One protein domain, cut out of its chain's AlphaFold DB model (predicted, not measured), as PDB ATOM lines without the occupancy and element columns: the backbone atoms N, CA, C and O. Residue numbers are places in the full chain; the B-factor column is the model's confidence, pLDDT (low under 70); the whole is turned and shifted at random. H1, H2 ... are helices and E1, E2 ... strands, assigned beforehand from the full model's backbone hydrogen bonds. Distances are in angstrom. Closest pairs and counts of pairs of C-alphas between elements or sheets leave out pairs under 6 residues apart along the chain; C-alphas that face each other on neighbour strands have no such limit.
ATOM      1  N   LYS A   5      22.569  14.986  30.329       58.97
ATOM      2  CA  LYS A   5      21.973  15.101  31.668       58.97
ATOM      3  C   LYS A   5      20.862  14.077  31.932       58.97
ATOM      4  O   LYS A   5      20.790  13.569  33.042       58.97
ATOM      5  N   ILE A   6      20.042  13.742  30.931       63.72
ATOM      6  CA  ILE A   6      18.955  12.748  31.058       63.72
ATOM      7  C   ILE A   6      19.553  11.348  31.205       63.72
ATOM      8  O   ILE A   6      19.157  10.588  32.082       63.72
ATOM      9  N   VAL A   7      20.569  11.036  30.396       61.12
ATOM     10  CA  VAL A   7      21.278   9.749  30.460       61.12
ATOM     11  C   VAL A   7      21.999   9.575  31.800       61.12
ATOM     12  O   VAL A   7      21.955   8.492  32.380       61.12
ATOM     13  N   ASN A   8      22.624  10.634  32.322       64.50
ATOM     14  CA  ASN A   8      23.272  10.595  33.633       64.50
ATOM     15  C   ASN A   8      22.253  10.519  34.784       64.50
ATOM     16  O   ASN A   8      22.462   9.746  35.711       64.50
ATOM     17  N   GLY A   9      21.124  11.231  34.695       63.72
ATOM     18  CA  GLY A   9      20.034  11.134  35.673       63.72
ATOM     19  C   GLY A   9      19.398   9.742  35.727       63.72
ATOM     20  O   GLY A   9      19.117   9.244  36.812       63.72
ATOM     21  N   LEU A  10      19.244   9.064  34.583       61.78
ATOM     22  CA  LEU A  10      18.678   7.710  34.562       61.78
ATOM     23  C   LEU A  10      19.652   6.611  34.986       61.78
ATOM     24  O   LEU A  10      19.233   5.623  35.591       61.78
ATOM     25  N   LYS A  11      20.947   6.776  34.685       62.59
ATOM     26  CA  LYS A  11      22.002   5.937  35.271       62.59
ATOM     27  C   LYS A  11      21.930   5.980  36.796       62.59
ATOM     28  O   LYS A  11      22.035   4.935  37.435       62.59
ATOM     29  N   GLU A  12      21.667   7.162  37.347       61.72
ATOM     30  CA  GLU A  12      21.440   7.342  38.775       61.72
ATOM     31  C   GLU A  12      20.146   6.656  39.233       61.72
ATOM     32  O   GLU A  12      20.174   5.960  40.236       61.72
ATOM     33  N   CYS A  13      19.037   6.728  38.485       63.50
ATOM     34  CA  CYS A  13      17.790   6.030  38.841       63.50
ATOM     35  C   CYS A  13      17.942   4.502  38.939       63.50
ATOM     36  O   CYS A  13      17.393   3.895  39.858       63.50
ATOM     37  N   LEU A  14      18.697   3.871  38.032       62.72
ATOM     38  CA  LEU A  14      18.968   2.429  38.112       62.72
ATOM     39  C   LEU A  14      19.923   2.083  39.266       62.72
ATOM     40  O   LEU A  14      19.710   1.072  39.933       62.72
ATOM     41  N   ARG A  15      20.913   2.940  39.570       63.44
ATOM     42  CA  ARG A  15      21.716   2.806  40.803       63.44
ATOM     43  C   ARG A  15      20.869   2.977  42.065       63.44
ATOM     44  O   ARG A  15      21.010   2.203  43.000       63.44
ATOM     45  N   ILE A  16      19.951   3.938  42.084       58.53
ATOM     46  CA  ILE A  16      19.063   4.194  43.224       58.53
ATOM     47  C   ILE A  16      18.138   2.995  43.448       58.53
ATOM     48  O   ILE A  16      17.944   2.595  44.592       58.53
ATOM     49  N   ALA A  17      17.617   2.377  42.384       64.25
ATOM     50  CA  ALA A  17      16.846   1.139  42.494       64.25
ATOM     51  C   ALA A  17      17.690  -0.010  43.086       64.25
ATOM     52  O   ALA A  17      17.202  -0.742  43.946       64.25
ATOM     53  N   ALA A  18      18.962  -0.125  42.695       64.12
ATOM     54  CA  ALA A  18      19.898  -1.111  43.237       64.12
ATOM     55  C   ALA A  18      20.194  -0.920  44.741       64.12
ATOM     56  O   ALA A  18      20.328  -1.911  45.461       64.12
ATOM     57  N   ASP A  19      20.245   0.328  45.215       72.56
ATOM     58  CA  ASP A  19      20.552   0.679  46.612       72.56
ATOM     59  C   ASP A  19      19.304   0.756  47.519       72.56
ATOM     60  O   ASP A  19      19.396   0.972  48.735       72.56
ATOM     61  N   CYS A  20      18.107   0.563  46.958       77.62
ATOM     62  CA  CYS A  20      16.860   0.565  47.716       77.62
ATOM     63  C   CYS A  20      16.756  -0.654  48.647       77.62
ATOM     64  O   CYS A  20      17.019  -1.787  48.265       77.62
ATOM     65  N   LYS A  21      16.262  -0.454  49.876       85.81
ATOM     66  CA  LYS A  21      16.032  -1.552  50.843       85.81
ATOM     67  C   LYS A  21      14.808  -2.417  50.507       85.81
ATOM     68  O   LYS A  21      14.655  -3.510  51.057       85.81
ATOM     69  N   ASN A  22      13.920  -1.916  49.647       89.00
ATOM     70  CA  ASN A  22      12.674  -2.573  49.257       89.00
ATOM     71  C   ASN A  22      12.916  -3.632  48.159       89.00
ATOM     72  O   ASN A  22      14.036  -4.109  47.980       89.00
ATOM     73  N   PHE A  23      11.860  -4.035  47.449       91.25
ATOM     74  CA  PHE A  23      11.934  -5.061  46.409       91.25
ATOM     75  C   PHE A  23      12.941  -4.736  45.294       91.25
ATOM     76  O   PHE A  23      13.569  -5.654  44.778       91.25
ATOM     77  N   HIS A  24      13.186  -3.457  44.984       87.75
ATOM     78  CA  HIS A  24      14.106  -3.062  43.911       87.75
ATOM     79  C   HIS A  24      15.547  -3.562  44.099       87.75
ATOM     80  O   HIS A  24      16.258  -3.712  43.109       87.75
ATOM     81  N   ARG A  25      15.962  -3.941  45.317       90.50
ATOM     82  CA  ARG A  25      17.280  -4.554  45.561       90.50
ATOM     83  C   ARG A  25      17.564  -5.786  44.700       90.50
ATOM     84  O   ARG A  25      18.728  -6.126  44.513       90.50
ATOM     85  N   VAL A  26      16.528  -6.470  44.200       92.81
ATOM     86  CA  VAL A  26      16.706  -7.648  43.339       92.81
ATOM     87  C   VAL A  26      17.470  -7.291  42.065       92.81
ATOM     88  O   VAL A  26      18.284  -8.085  41.621       92.81
ATOM     89  N   VAL A  27      17.323  -6.075  41.525       91.81
ATOM     90  CA  VAL A  27      18.029  -5.652  40.301       91.81
ATOM     91  C   VAL A  27      19.423  -5.061  40.565       91.81
ATOM     92  O   VAL A  27      20.016  -4.460  39.674       91.81
ATOM     93  N   ARG A  28      19.995  -5.230  41.766       90.44
ATOM     94  CA  ARG A  28      21.258  -4.565  42.148       90.44
ATOM     95  C   ARG A  28      22.478  -4.924  41.299       90.44
ATOM     96  O   ARG A  28      23.402  -4.124  41.191       90.44
ATOM     97  N   LYS A  29      22.496  -6.122  40.708       91.19
ATOM     98  CA  LYS A  29      23.583  -6.597  39.829       91.19
ATOM     99  C   LYS A  29      23.327  -6.329  38.346       91.19
ATOM    100  O   LYS A  29      24.082  -6.791  37.493       91.19
ATOM    101  N   VAL A  30      22.279  -5.572  38.029       89.94
ATOM    102  CA  VAL A  30      21.938  -5.187  36.664       89.94
ATOM    103  C   VAL A  30      22.681  -3.916  36.283       89.94
ATOM    104  O   VAL A  30      22.600  -2.894  36.962       89.94
ATOM    105  N   ARG A  31      23.390  -3.962  35.156       87.81
ATOM    106  CA  ARG A  31      24.121  -2.829  34.592       87.81
ATOM    107  C   ARG A  31      23.396  -2.281  33.369       87.81
ATOM    108  O   ARG A  31      23.060  -3.022  32.450       87.81
ATOM    109  N   LEU A  32      23.208  -0.964  33.329       85.38
ATOM    110  CA  LEU A  32      22.750  -0.267  32.131       85.38
ATOM    111  C   LEU A  32      23.877  -0.217  31.092       85.38
ATOM    112  O   LEU A  32      24.950   0.321  31.365       85.38
ATOM    113  N   VAL A  33      23.608  -0.736  29.898       88.06
ATOM    114  CA  VAL A  33      24.521  -0.718  28.743       88.06
ATOM    115  C   VAL A  33      24.239   0.492  27.870       88.06
ATOM    116  O   VAL A  33      25.151   1.210  27.466       88.06
ATOM    117  N   GLU A  34      22.963   0.725  27.578       85.88
ATOM    118  CA  GLU A  34      22.543   1.763  26.650       85.88
ATOM    119  C   GLU A  34      21.177   2.316  27.041       85.88
ATOM    120  O   GLU A  34      20.286   1.576  27.457       85.88
ATOM    121  N   LEU A  35      21.006   3.621  26.853       83.00
ATOM    122  CA  LEU A  35      19.738   4.297  27.046       83.00
ATOM    123  C   LEU A  35      19.541   5.343  25.953       83.00
ATOM    124  O   LEU A  35      20.388   6.215  25.748       83.00
ATOM    125  N   ALA A  36      18.402   5.261  25.281       84.81
ATOM    126  CA  ALA A  36      17.949   6.207  24.274       84.81
ATOM    127  C   ALA A  36      16.439   6.454  24.462       84.81
ATOM    128  O   ALA A  36      15.788   5.700  25.186       84.81
ATOM    129  N   PRO A  37      15.852   7.491  23.840       85.44
ATOM    130  CA  PRO A  37      14.415   7.729  23.944       85.44
ATOM    131  C   PRO A  37      13.607   6.485  23.554       85.44
ATOM    132  O   PRO A  37      13.731   5.993  22.435       85.44
ATOM    133  N   GLY A  38      12.826   5.950  24.499       86.31
ATOM    134  CA  GLY A  38      12.024   4.739  24.304       86.31
ATOM    135  C   GLY A  38      12.813   3.422  24.247       86.31
ATOM    136  O   GLY A  38      12.222   2.388  23.947       86.31
ATOM    137  N   ARG A  39      14.122   3.418  24.540       88.44
ATOM    138  CA  ARG A  39      14.961   2.208  24.514       88.44
ATOM    139  C   ARG A  39      15.887   2.129  25.722       88.44
ATOM    140  O   ARG A  39      16.669   3.039  25.978       88.44
ATOM    141  N   CYS A  40      15.863   0.987  26.401       88.94
ATOM    142  CA  CYS A  40      16.767   0.652  27.496       88.94
ATOM    143  C   CYS A  40      17.411  -0.709  27.218       88.94
ATOM    144  O   CYS A  40      16.713  -1.666  26.884       88.94
ATOM    145  N   LYS A  41      18.739  -0.796  27.334       90.50
ATOM    146  CA  LYS A  41      19.495  -2.046  27.226       90.50
ATOM    147  C   LYS A  41      20.279  -2.261  28.508       90.50
ATOM    148  O   LYS A  41      21.126  -1.440  28.853       90.50
ATOM    149  N   CYS A  42      20.043  -3.393  29.156       91.12
ATOM    150  CA  CYS A  42      20.730  -3.793  30.375       91.12
ATOM    151  C   CYS A  42      21.418  -5.147  30.201       91.12
ATOM    152  O   CYS A  42      21.047  -5.937  29.333       91.12
ATOM    153  N   GLU A  43      22.397  -5.414  31.055       92.06
ATOM    154  CA  GLU A  43      23.090  -6.693  31.154       92.06
ATOM    155  C   GLU A  43      23.318  -7.068  32.619       92.06
ATOM    156  O   GLU A  43      23.487  -6.203  33.479       92.06
ATOM    157  N   PHE A  44      23.311  -8.363  32.910       92.12
ATOM    158  CA  PHE A  44      23.594  -8.911  34.231       92.12
ATOM    159  C   PHE A  44      24.086 -10.348  34.080       92.12
ATOM    160  O   PHE A  44      23.786 -11.015  33.088       92.12
ATOM    161  N   THR A  45      24.828 -10.820  35.074       92.44
ATOM    162  CA  THR A  45      25.191 -12.232  35.189       92.44
ATOM    163  C   THR A  45      24.164 -12.914  36.083       92.44
ATOM    164  O   THR A  45      23.838 -12.406  37.156       92.44
ATOM    165  N   VAL A  46      23.626 -14.052  35.643       92.06
ATOM    166  CA  VAL A  46      22.753 -14.871  36.493       92.06
ATOM    167  C   VAL A  46      23.602 -15.504  37.586       92.06
ATOM    168  O   VAL A  46      24.638 -16.100  37.311       92.06
ATOM    169  N   GLU A  47      23.154 -15.332  38.820       92.44
ATOM    170  CA  GLU A  47      23.809 -15.802  40.034       92.44
ATOM    171  C   GLU A  47      22.723 -16.365  40.953       92.44
ATOM    172  O   GLU A  47      21.540 -16.137  40.703       92.44
ATOM    173  N   GLU A  48      23.114 -17.030  42.038       93.31
ATOM    174  CA  GLU A  48      22.205 -17.724  42.962       93.31
ATOM    175  C   GLU A  48      21.042 -16.843  43.465       93.31
ATOM    176  O   GLU A  48      19.925 -17.316  43.634       93.31
ATOM    177  N   GLU A  49      21.249 -15.530  43.624       93.75
ATOM    178  CA  GLU A  49      20.186 -14.597  44.039       93.75
ATOM    179  C   GLU A  49      19.109 -14.328  42.970       93.75
ATOM    180  O   GLU A  49      18.040 -13.806  43.283       93.75
ATOM    181  N   HIS A  50      19.400 -14.649  41.709       95.00
ATOM    182  CA  HIS A  50      18.498 -14.517  40.565       95.00
ATOM    183  C   HIS A  50      17.812 -15.847  40.218       95.00
ATOM    184  O   HIS A  50      16.928 -15.878  39.356       95.00
ATOM    185  N   GLU A  51      18.244 -16.948  40.831       94.81
ATOM    186  CA  GLU A  51      17.809 -18.296  40.496       94.81
ATOM    187  C   GLU A  51      16.513 -18.689  41.225       94.81
ATOM    188  O   GLU A  51      16.148 -18.168  42.278       94.81
ATOM    189  N   ASN A  52      15.778 -19.622  40.631       93.75
ATOM    190  CA  ASN A  52      14.718 -20.373  41.287       93.75
ATOM    191  C   ASN A  52      15.309 -21.604  42.010       93.75
ATOM    192  O   ASN A  52      16.488 -21.904  41.833       93.75
ATOM    193  N   PRO A  53      14.519 -22.360  42.797       93.06
ATOM    194  CA  PRO A  53      15.025 -23.541  43.509       93.06
ATOM    195  C   PRO A  53      15.650 -24.621  42.612       93.06
ATOM    196  O   PRO A  53      16.429 -25.441  43.087       93.06
ATOM    197  N   GLN A  54      15.304 -24.645  41.324       91.12
ATOM    198  CA  GLN A  54      15.877 -25.551  40.331       91.12
ATOM    199  C   GLN A  54      17.187 -25.026  39.733       91.12
ATOM    200  O   GLN A  54      17.838 -25.765  38.997       91.12
ATOM    201  N   GLY A  55      17.571 -23.778  40.014       90.50
ATOM    202  CA  GLY A  55      18.795 -23.173  39.503       90.50
ATOM    203  C   GLY A  55      18.676 -22.450  38.156       90.50
ATOM    204  O   GLY A  55      19.674 -22.139  37.505       90.50
ATOM    205  N   ALA A  56      17.454 -22.242  37.667       93.12
ATOM    206  CA  ALA A  56      17.195 -21.433  36.476       93.12
ATOM    207  C   ALA A  56      16.900 -19.993  36.873       93.12
ATOM    208  O   ALA A  56      16.440 -19.738  37.980       93.12
ATOM    209  N   LEU A  57      17.068 -19.056  35.941       95.25
ATOM    210  CA  LEU A  57      16.623 -17.679  36.122       95.25
ATOM    211  C   LEU A  57      15.153 -17.645  36.566       95.25
ATOM    212  O   LEU A  57      14.267 -18.182  35.893       95.25
ATOM    213  N   HIS A  58      14.893 -17.013  37.707       96.56
ATOM    214  CA  HIS A  58      13.566 -16.968  38.294       96.56
ATOM    215  C   HIS A  58      12.592 -16.215  37.375       96.56
ATOM    216  O   HIS A  58      12.871 -15.103  36.915       96.56
ATOM    217  N   GLY A  59      11.402 -16.779  37.151       96.69
ATOM    218  CA  GLY A  59      10.389 -16.148  36.296       96.69
ATOM    219  C   GLY A  59      10.011 -14.749  36.791       96.69
ATOM    220  O   GLY A  59      10.079 -13.771  36.057       96.69
ATOM    221  N   GLY A  60       9.766 -14.615  38.097       96.81
ATOM    222  CA  GLY A  60       9.540 -13.315  38.744       96.81
ATOM    223  C   GLY A  60      10.690 -12.307  38.592       96.81
ATOM    224  O   GLY A  60      10.422 -11.112  38.481       96.81
ATOM    225  N   PHE A  61      11.953 -12.751  38.511       96.31
ATOM    226  CA  PHE A  61      13.067 -11.846  38.214       96.31
ATOM    227  C   PHE A  61      12.980 -11.343  36.769       96.31
ATOM    228  O   PHE A  61      13.103 -10.149  36.518       96.31
ATOM    229  N   THR A  62      12.677 -12.237  35.823       96.50
ATOM    230  CA  THR A  62      12.457 -11.876  34.413       96.50
ATOM    231  C   THR A  62      11.313 -10.871  34.264       96.50
ATOM    232  O   THR A  62      11.486  -9.854  33.598       96.50
ATOM    233  N   ALA A  63      10.176 -11.088  34.932       97.19
ATOM    234  CA  ALA A  63       9.060 -10.142  34.920       97.19
ATOM    235  C   ALA A  63       9.447  -8.778  35.521       97.19
ATOM    236  O   ALA A  63       9.140  -7.739  34.943       97.19
ATOM    237  N   THR A  64      10.203  -8.780  36.625       95.62
ATOM    238  CA  THR A  64      10.738  -7.551  37.239       95.62
ATOM    239  C   THR A  64      11.670  -6.806  36.283       95.62
ATOM    240  O   THR A  64      11.632  -5.582  36.200       95.62
ATOM    241  N   MET A  65      12.495  -7.528  35.521       94.75
ATOM    242  CA  MET A  65      13.361  -6.922  34.513       94.75
ATOM    243  C   MET A  65      12.564  -6.241  33.404       94.75
ATOM    244  O   MET A  65      12.928  -5.134  33.007       94.75
ATOM    245  N   VAL A  66      11.470  -6.846  32.930       95.38
ATOM    246  CA  VAL A  66      10.584  -6.194  31.951       95.38
ATOM    247  C   VAL A  66       9.978  -4.921  32.549       95.38
ATOM    248  O   VAL A  66      10.066  -3.864  31.929       95.38
ATOM    249  N   ASP A  67       9.448  -4.981  33.771       94.81
ATOM    250  CA  ASP A  67       8.836  -3.833  34.461       94.81
ATOM    251  C   ASP A  67       9.818  -2.655  34.644       94.81
ATOM    252  O   ASP A  67       9.574  -1.526  34.207       94.81
ATOM    253  N   VAL A  68      11.001  -2.924  35.202       91.75
ATOM    254  CA  VAL A  68      11.997  -1.884  35.497       91.75
ATOM    255  C   VAL A  68      12.616  -1.308  34.220       91.75
ATOM    256  O   VAL A  68      12.795  -0.091  34.111       91.75
ATOM    257  N   THR A  69      12.948  -2.144  33.231       91.19
ATOM    258  CA  THR A  69      13.600  -1.657  32.000       91.19
ATOM    259  C   THR A  69      12.643  -0.886  31.097       91.19
ATOM    260  O   THR A  69      13.061   0.105  30.491       91.19
ATOM    261  N   THR A  70      11.365  -1.269  31.042       93.06
ATOM    262  CA  THR A  70      10.344  -0.510  30.302       93.06
ATOM    263  C   THR A  70      10.040   0.821  30.983       93.06
ATOM    264  O   THR A  70       9.998   1.848  30.303       93.06
ATOM    265  N   THR A  71       9.974   0.856  32.318       91.44
ATOM    266  CA  THR A  71       9.887   2.114  33.080       91.44
ATOM    267  C   THR A  71      11.083   3.029  32.792       91.44
ATOM    268  O   THR A  71      10.914   4.221  32.531       91.44
ATOM    269  N   ALA A  72      12.304   2.482  32.760       88.31
ATOM    270  CA  ALA A  72      13.495   3.249  32.391       88.31
ATOM    271  C   ALA A  72      13.423   3.778  30.944       88.31
ATOM    272  O   ALA A  72      13.769   4.929  30.679       88.31
ATOM    273  N   ALA A  73      12.923   2.981  29.999       89.31
ATOM    274  CA  ALA A  73      12.725   3.422  28.621       89.31
ATOM    275  C   ALA A  73      11.700   4.571  28.513       89.31
ATOM    276  O   ALA A  73      11.924   5.508  27.742       89.31
ATOM    277  N   LEU A  74      10.622   4.540  29.309       90.06
ATOM    278  CA  LEU A  74       9.625   5.616  29.392       90.06
ATOM    279  C   LEU A  74      10.218   6.907  29.958       90.06
ATOM    280  O   LEU A  74      10.015   7.981  29.388       90.06
ATOM    281  N   LEU A  75      11.009   6.806  31.026       86.62
ATOM    282  CA  LEU A  75      11.706   7.952  31.611       86.62
ATOM    283  C   LEU A  75      12.709   8.603  30.644       86.62
ATOM    284  O   LEU A  75      12.994   9.790  30.766       86.62
ATOM    285  N   ALA A  76      13.234   7.850  29.675       84.88
ATOM    286  CA  ALA A  76      14.128   8.380  28.646       84.88
ATOM    287  C   ALA A  76      13.403   9.127  27.507       84.88
ATOM    288  O   ALA A  76      14.066   9.723  26.654       84.88
ATOM    289  N   THR A  77      12.067   9.082  27.449       86.44
ATOM    290  CA  THR A  77      11.272   9.850  26.474       86.44
ATOM    291  C   THR A  77      11.194  11.331  26.849       86.44
ATOM    292  O   THR A  77      11.496  11.712  27.976       86.44
ATOM    293  N   GLU A  78      10.724  12.180  25.930       84.38
ATOM    294  CA  GLU A  78      10.523  13.616  26.196       84.38
ATOM    295  C   GLU A  78       9.563  13.881  27.361       84.38
ATOM    296  O   GLU A  78       9.727  14.858  28.086       84.38
ATOM    297  N   ARG A  79       8.582  12.991  27.568       87.56
ATOM    298  CA  ARG A  79       7.632  13.110  28.675       87.56
ATOM    299  C   ARG A  79       8.304  12.877  30.028       87.56
ATOM    300  O   ARG A  79       7.887  13.492  31.000       87.56
ATOM    301  N   GLY A  80       9.310  12.001  30.099       83.75
ATOM    302  CA  GLY A  80      10.124  11.796  31.301       83.75
ATOM    303  C   GLY A  80       9.357  11.331  32.543       83.75
ATOM    304  O   GLY A  80       9.765  11.641  33.658       83.75
ATOM    305  N   LEU A  81       8.238  10.617  32.374       86.88
ATOM    306  CA  LEU A  81       7.406  10.132  33.481       86.88
ATOM    307  C   LEU A  81       7.412   8.598  33.534       86.88
ATOM    308  O   LEU A  81       7.272   7.973  32.483       86.88
ATOM    309  N   PRO A  82       7.517   7.990  34.730       86.00
ATOM    310  CA  PRO A  82       7.582   6.535  34.864       86.00
ATOM    311  C   PRO A  82       6.218   5.866  34.643       86.00
ATOM    312  O   PRO A  82       6.148   4.779  34.084       86.00
ATOM    313  N   GLY A  83       5.129   6.531  35.047       89.44
ATOM    314  CA  GLY A  83       3.797   5.926  35.083       89.44
ATOM    315  C   GLY A  83       3.662   4.855  36.171       89.44
ATOM    316  O   GLY A  83       4.487   4.767  37.078       89.44
ATOM    317  N   VAL A  84       2.584   4.075  36.085       93.31
ATOM    318  CA  VAL A  84       2.345   2.879  36.906       93.31
ATOM    319  C   VAL A  84       1.888   1.740  36.003       93.31
ATOM    320  O   VAL A  84       1.122   1.961  35.061       93.31
ATOM    321  N   SER A  85       2.367   0.530  36.279       95.12
ATOM    322  CA  SER A  85       2.071  -0.653  35.473       95.12
ATOM    323  C   SER A  85       0.604  -1.063  35.642       95.12
ATOM    324  O   SER A  85       0.155  -1.354  36.748       95.12
ATOM    325  N   LEU A  86      -0.152  -1.064  34.538       97.69
ATOM    326  CA  LEU A  86      -1.557  -1.500  34.503       97.69
ATOM    327  C   LEU A  86      -1.691  -2.970  34.097       97.69
ATOM    328  O   LEU A  86      -2.529  -3.691  34.629       97.69
ATOM    329  N   GLN A  87      -0.863  -3.405  33.148       97.12
ATOM    330  CA  GLN A  87      -0.815  -4.773  32.654       97.12
ATOM    331  C   GLN A  87       0.620  -5.105  32.249       97.12
ATOM    332  O   GLN A  87       1.293  -4.294  31.611       97.12
ATOM    333  N   LEU A  88       1.058  -6.309  32.599       96.88
ATOM    334  CA  LEU A  88       2.338  -6.873  32.199       96.88
ATOM    335  C   LEU A  88       2.095  -8.313  31.744       96.88
ATOM    336  O   LEU A  88       1.603  -9.125  32.523       96.88
ATOM    337  N   ASP A  89       2.422  -8.610  30.490       97.19
ATOM    338  CA  ASP A  89       2.385  -9.965  29.937       97.19
ATOM    339  C   ASP A  89       3.814 -10.448  29.683       97.19
ATOM    340  O   ASP A  89       4.641  -9.708  29.142       97.19
ATOM    341  N   VAL A  90       4.122 -11.670  30.120       96.94
ATOM    342  CA  VAL A  90       5.458 -12.260  29.993       96.94
ATOM    343  C   VAL A  90       5.321 -13.705  29.534       96.94
ATOM    344  O   VAL A  90       4.833 -14.561  30.270       96.94
ATOM    345  N   SER A  91       5.816 -13.980  28.330       97.00
ATOM    346  CA  SER A  91       5.901 -15.325  27.763       97.00
ATOM    347  C   SER A  91       7.329 -15.868  27.872       97.00
ATOM    348  O   SER A  91       8.277 -15.263  27.370       97.00
ATOM    349  N   TYR A  92       7.495 -17.024  28.519       95.00
ATOM    350  CA  TYR A  92       8.798 -17.651  28.762       95.00
ATOM    351  C   TYR A  92       9.119 -18.674  27.671       95.00
ATOM    352  O   TYR A  92       8.588 -19.781  27.673       95.00
ATOM    353  N   ALA A  93       9.994 -18.305  26.735       92.12
ATOM    354  CA  ALA A  93      10.311 -19.152  25.583       92.12
ATOM    355  C   ALA A  93      11.386 -20.215  25.865       92.12
ATOM    356  O   ALA A  93      11.431 -21.249  25.202       92.12
ATOM    357  N   THR A  94      12.306 -19.964  26.799       89.44
ATOM    358  CA  THR A  94      13.440 -20.860  27.073       89.44
ATOM    359  C   THR A  94      13.888 -20.730  28.525       89.44
ATOM    360  O   THR A  94      13.791 -19.658  29.119       89.44
ATOM    361  N   LEU A  95      14.391 -21.828  29.094       86.62
ATOM    362  CA  LEU A  95      15.025 -21.839  30.410       86.62
ATOM    363  C   LEU A  95      16.459 -21.312  30.309       86.62
ATOM    364  O   LEU A  95      17.246 -21.803  29.504       86.62
ATOM    365  N   PHE A  96      16.819 -20.360  31.168       86.44
ATOM    366  CA  PHE A  96      18.200 -19.910  31.309       86.44
ATOM    367  C   PHE A  96      18.811 -20.515  32.574       86.44
ATOM    368  O   PHE A  96      18.366 -20.196  33.674       86.44
ATOM    369  N   MET A  97      19.836 -21.357  32.431       81.19
ATOM    370  CA  MET A  97      20.621 -21.878  33.558       81.19
ATOM    371  C   MET A  97      22.089 -21.544  33.360       81.19
ATOM    372  O   MET A  97      22.678 -21.911  32.344       81.19
ATOM    373  N   HIS A  98      22.694 -20.871  34.334       71.44
ATOM    374  CA  HIS A  98      24.049 -20.341  34.201       71.44
ATOM    375  C   HIS A  98      25.096 -21.430  33.868       71.44
ATOM    376  O   HIS A  98      25.953 -21.224  33.008       71.44
ATOM    377  N   TRP A  99      24.992 -22.633  34.450       67.00
ATOM    378  CA  TRP A  99      25.920 -23.746  34.175       67.00
ATOM    379  C   TRP A  99      25.792 -24.376  32.787       67.00
ATOM    380  O   TRP A  99      26.777 -24.943  32.317       67.00
ATOM    381  N   LEU A 100      24.637 -24.273  32.117       67.00
ATOM    382  CA  LEU A 100      24.482 -24.788  30.749       67.00
ATOM    383  C   LEU A 100      25.311 -23.984  29.738       67.00
ATOM    384  O   LEU A 100      25.738 -24.533  28.728       67.00
ATOM    385  N   TYR A 101      25.554 -22.700  30.018       62.19
ATOM    386  CA  TYR A 101      26.200 -21.778  29.080       62.19
ATOM    387  C   TYR A 101      27.648 -21.433  29.446       62.19
ATOM    388  O   TYR A 101      28.424 -21.091  28.558       62.19
ATOM    389  N   PHE A 102      28.033 -21.543  30.723       64.06
ATOM    390  CA  PHE A 102      29.360 -21.118  31.198       64.06
ATOM    391  C   PHE A 102      30.224 -22.234  31.795       64.06
ATOM    392  O   PHE A 102      31.278 -21.945  32.352       64.06
ATOM    393  N   GLY A 103      29.817 -23.502  31.650       51.09
ATOM    394  CA  GLY A 103      30.673 -24.669  31.871       51.09
ATOM    395  C   GLY A 103      31.339 -24.725  33.250       51.09
ATOM    396  O   GLY A 103      32.497 -24.348  33.416       51.09
TER     397      GLY A 103
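Overview. This is residues 5 to 103 of the 108 residues of an uncharacterized protein of Soboliphyme baturini (UniProt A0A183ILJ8). A long helix, H3, is the core; the antiparallel hairpin E1 E2 packs on it, with H1 beside E1. Unnamed residues 76 to 97 lead back past H3 to short H4 at the far end. The 99 printed residues include H1 H2 E1 E2 H3 H4 in chain order, a mixed class, compact with a radius of gyration of the C-alphas of 14.2 A, spanning 42 by 26 by 25 A.

Along the chain. H1, residues 5 to 19, spans 20.8 A from C-alpha 5 at (21.973, 15.101, 31.668). H2 is 23 to 27, E1 31 to 36, E2 39 to 43. H3, 59 to 75, spans 24.6 A. H4, 98 to 102, ends at (29.360, -21.118, 31.198).

Arrangement. H1 and H2 touch only at the corner, closest C-alphas Ala 18 and Arg 25, 4.9 A. E1 and E2 have N 33 and O 41 at 2.8 A. The closest C-alphas of E2 and H3, Arg 39 and Ala 73, are 4.8 A apart. H3 and H4 are apart. Every O i to N i+4 pair is within hydrogen-bond range in H1, H3 and H4; H2 has 0 of 1, but 2 of 2 O i to N i+3.

Size, cuts and confidence. The printed part has no cut. The links E2 to H3 and H3 to H4 are long. pLDDT is under 70 at residues 5 to 18 and 99 to 103.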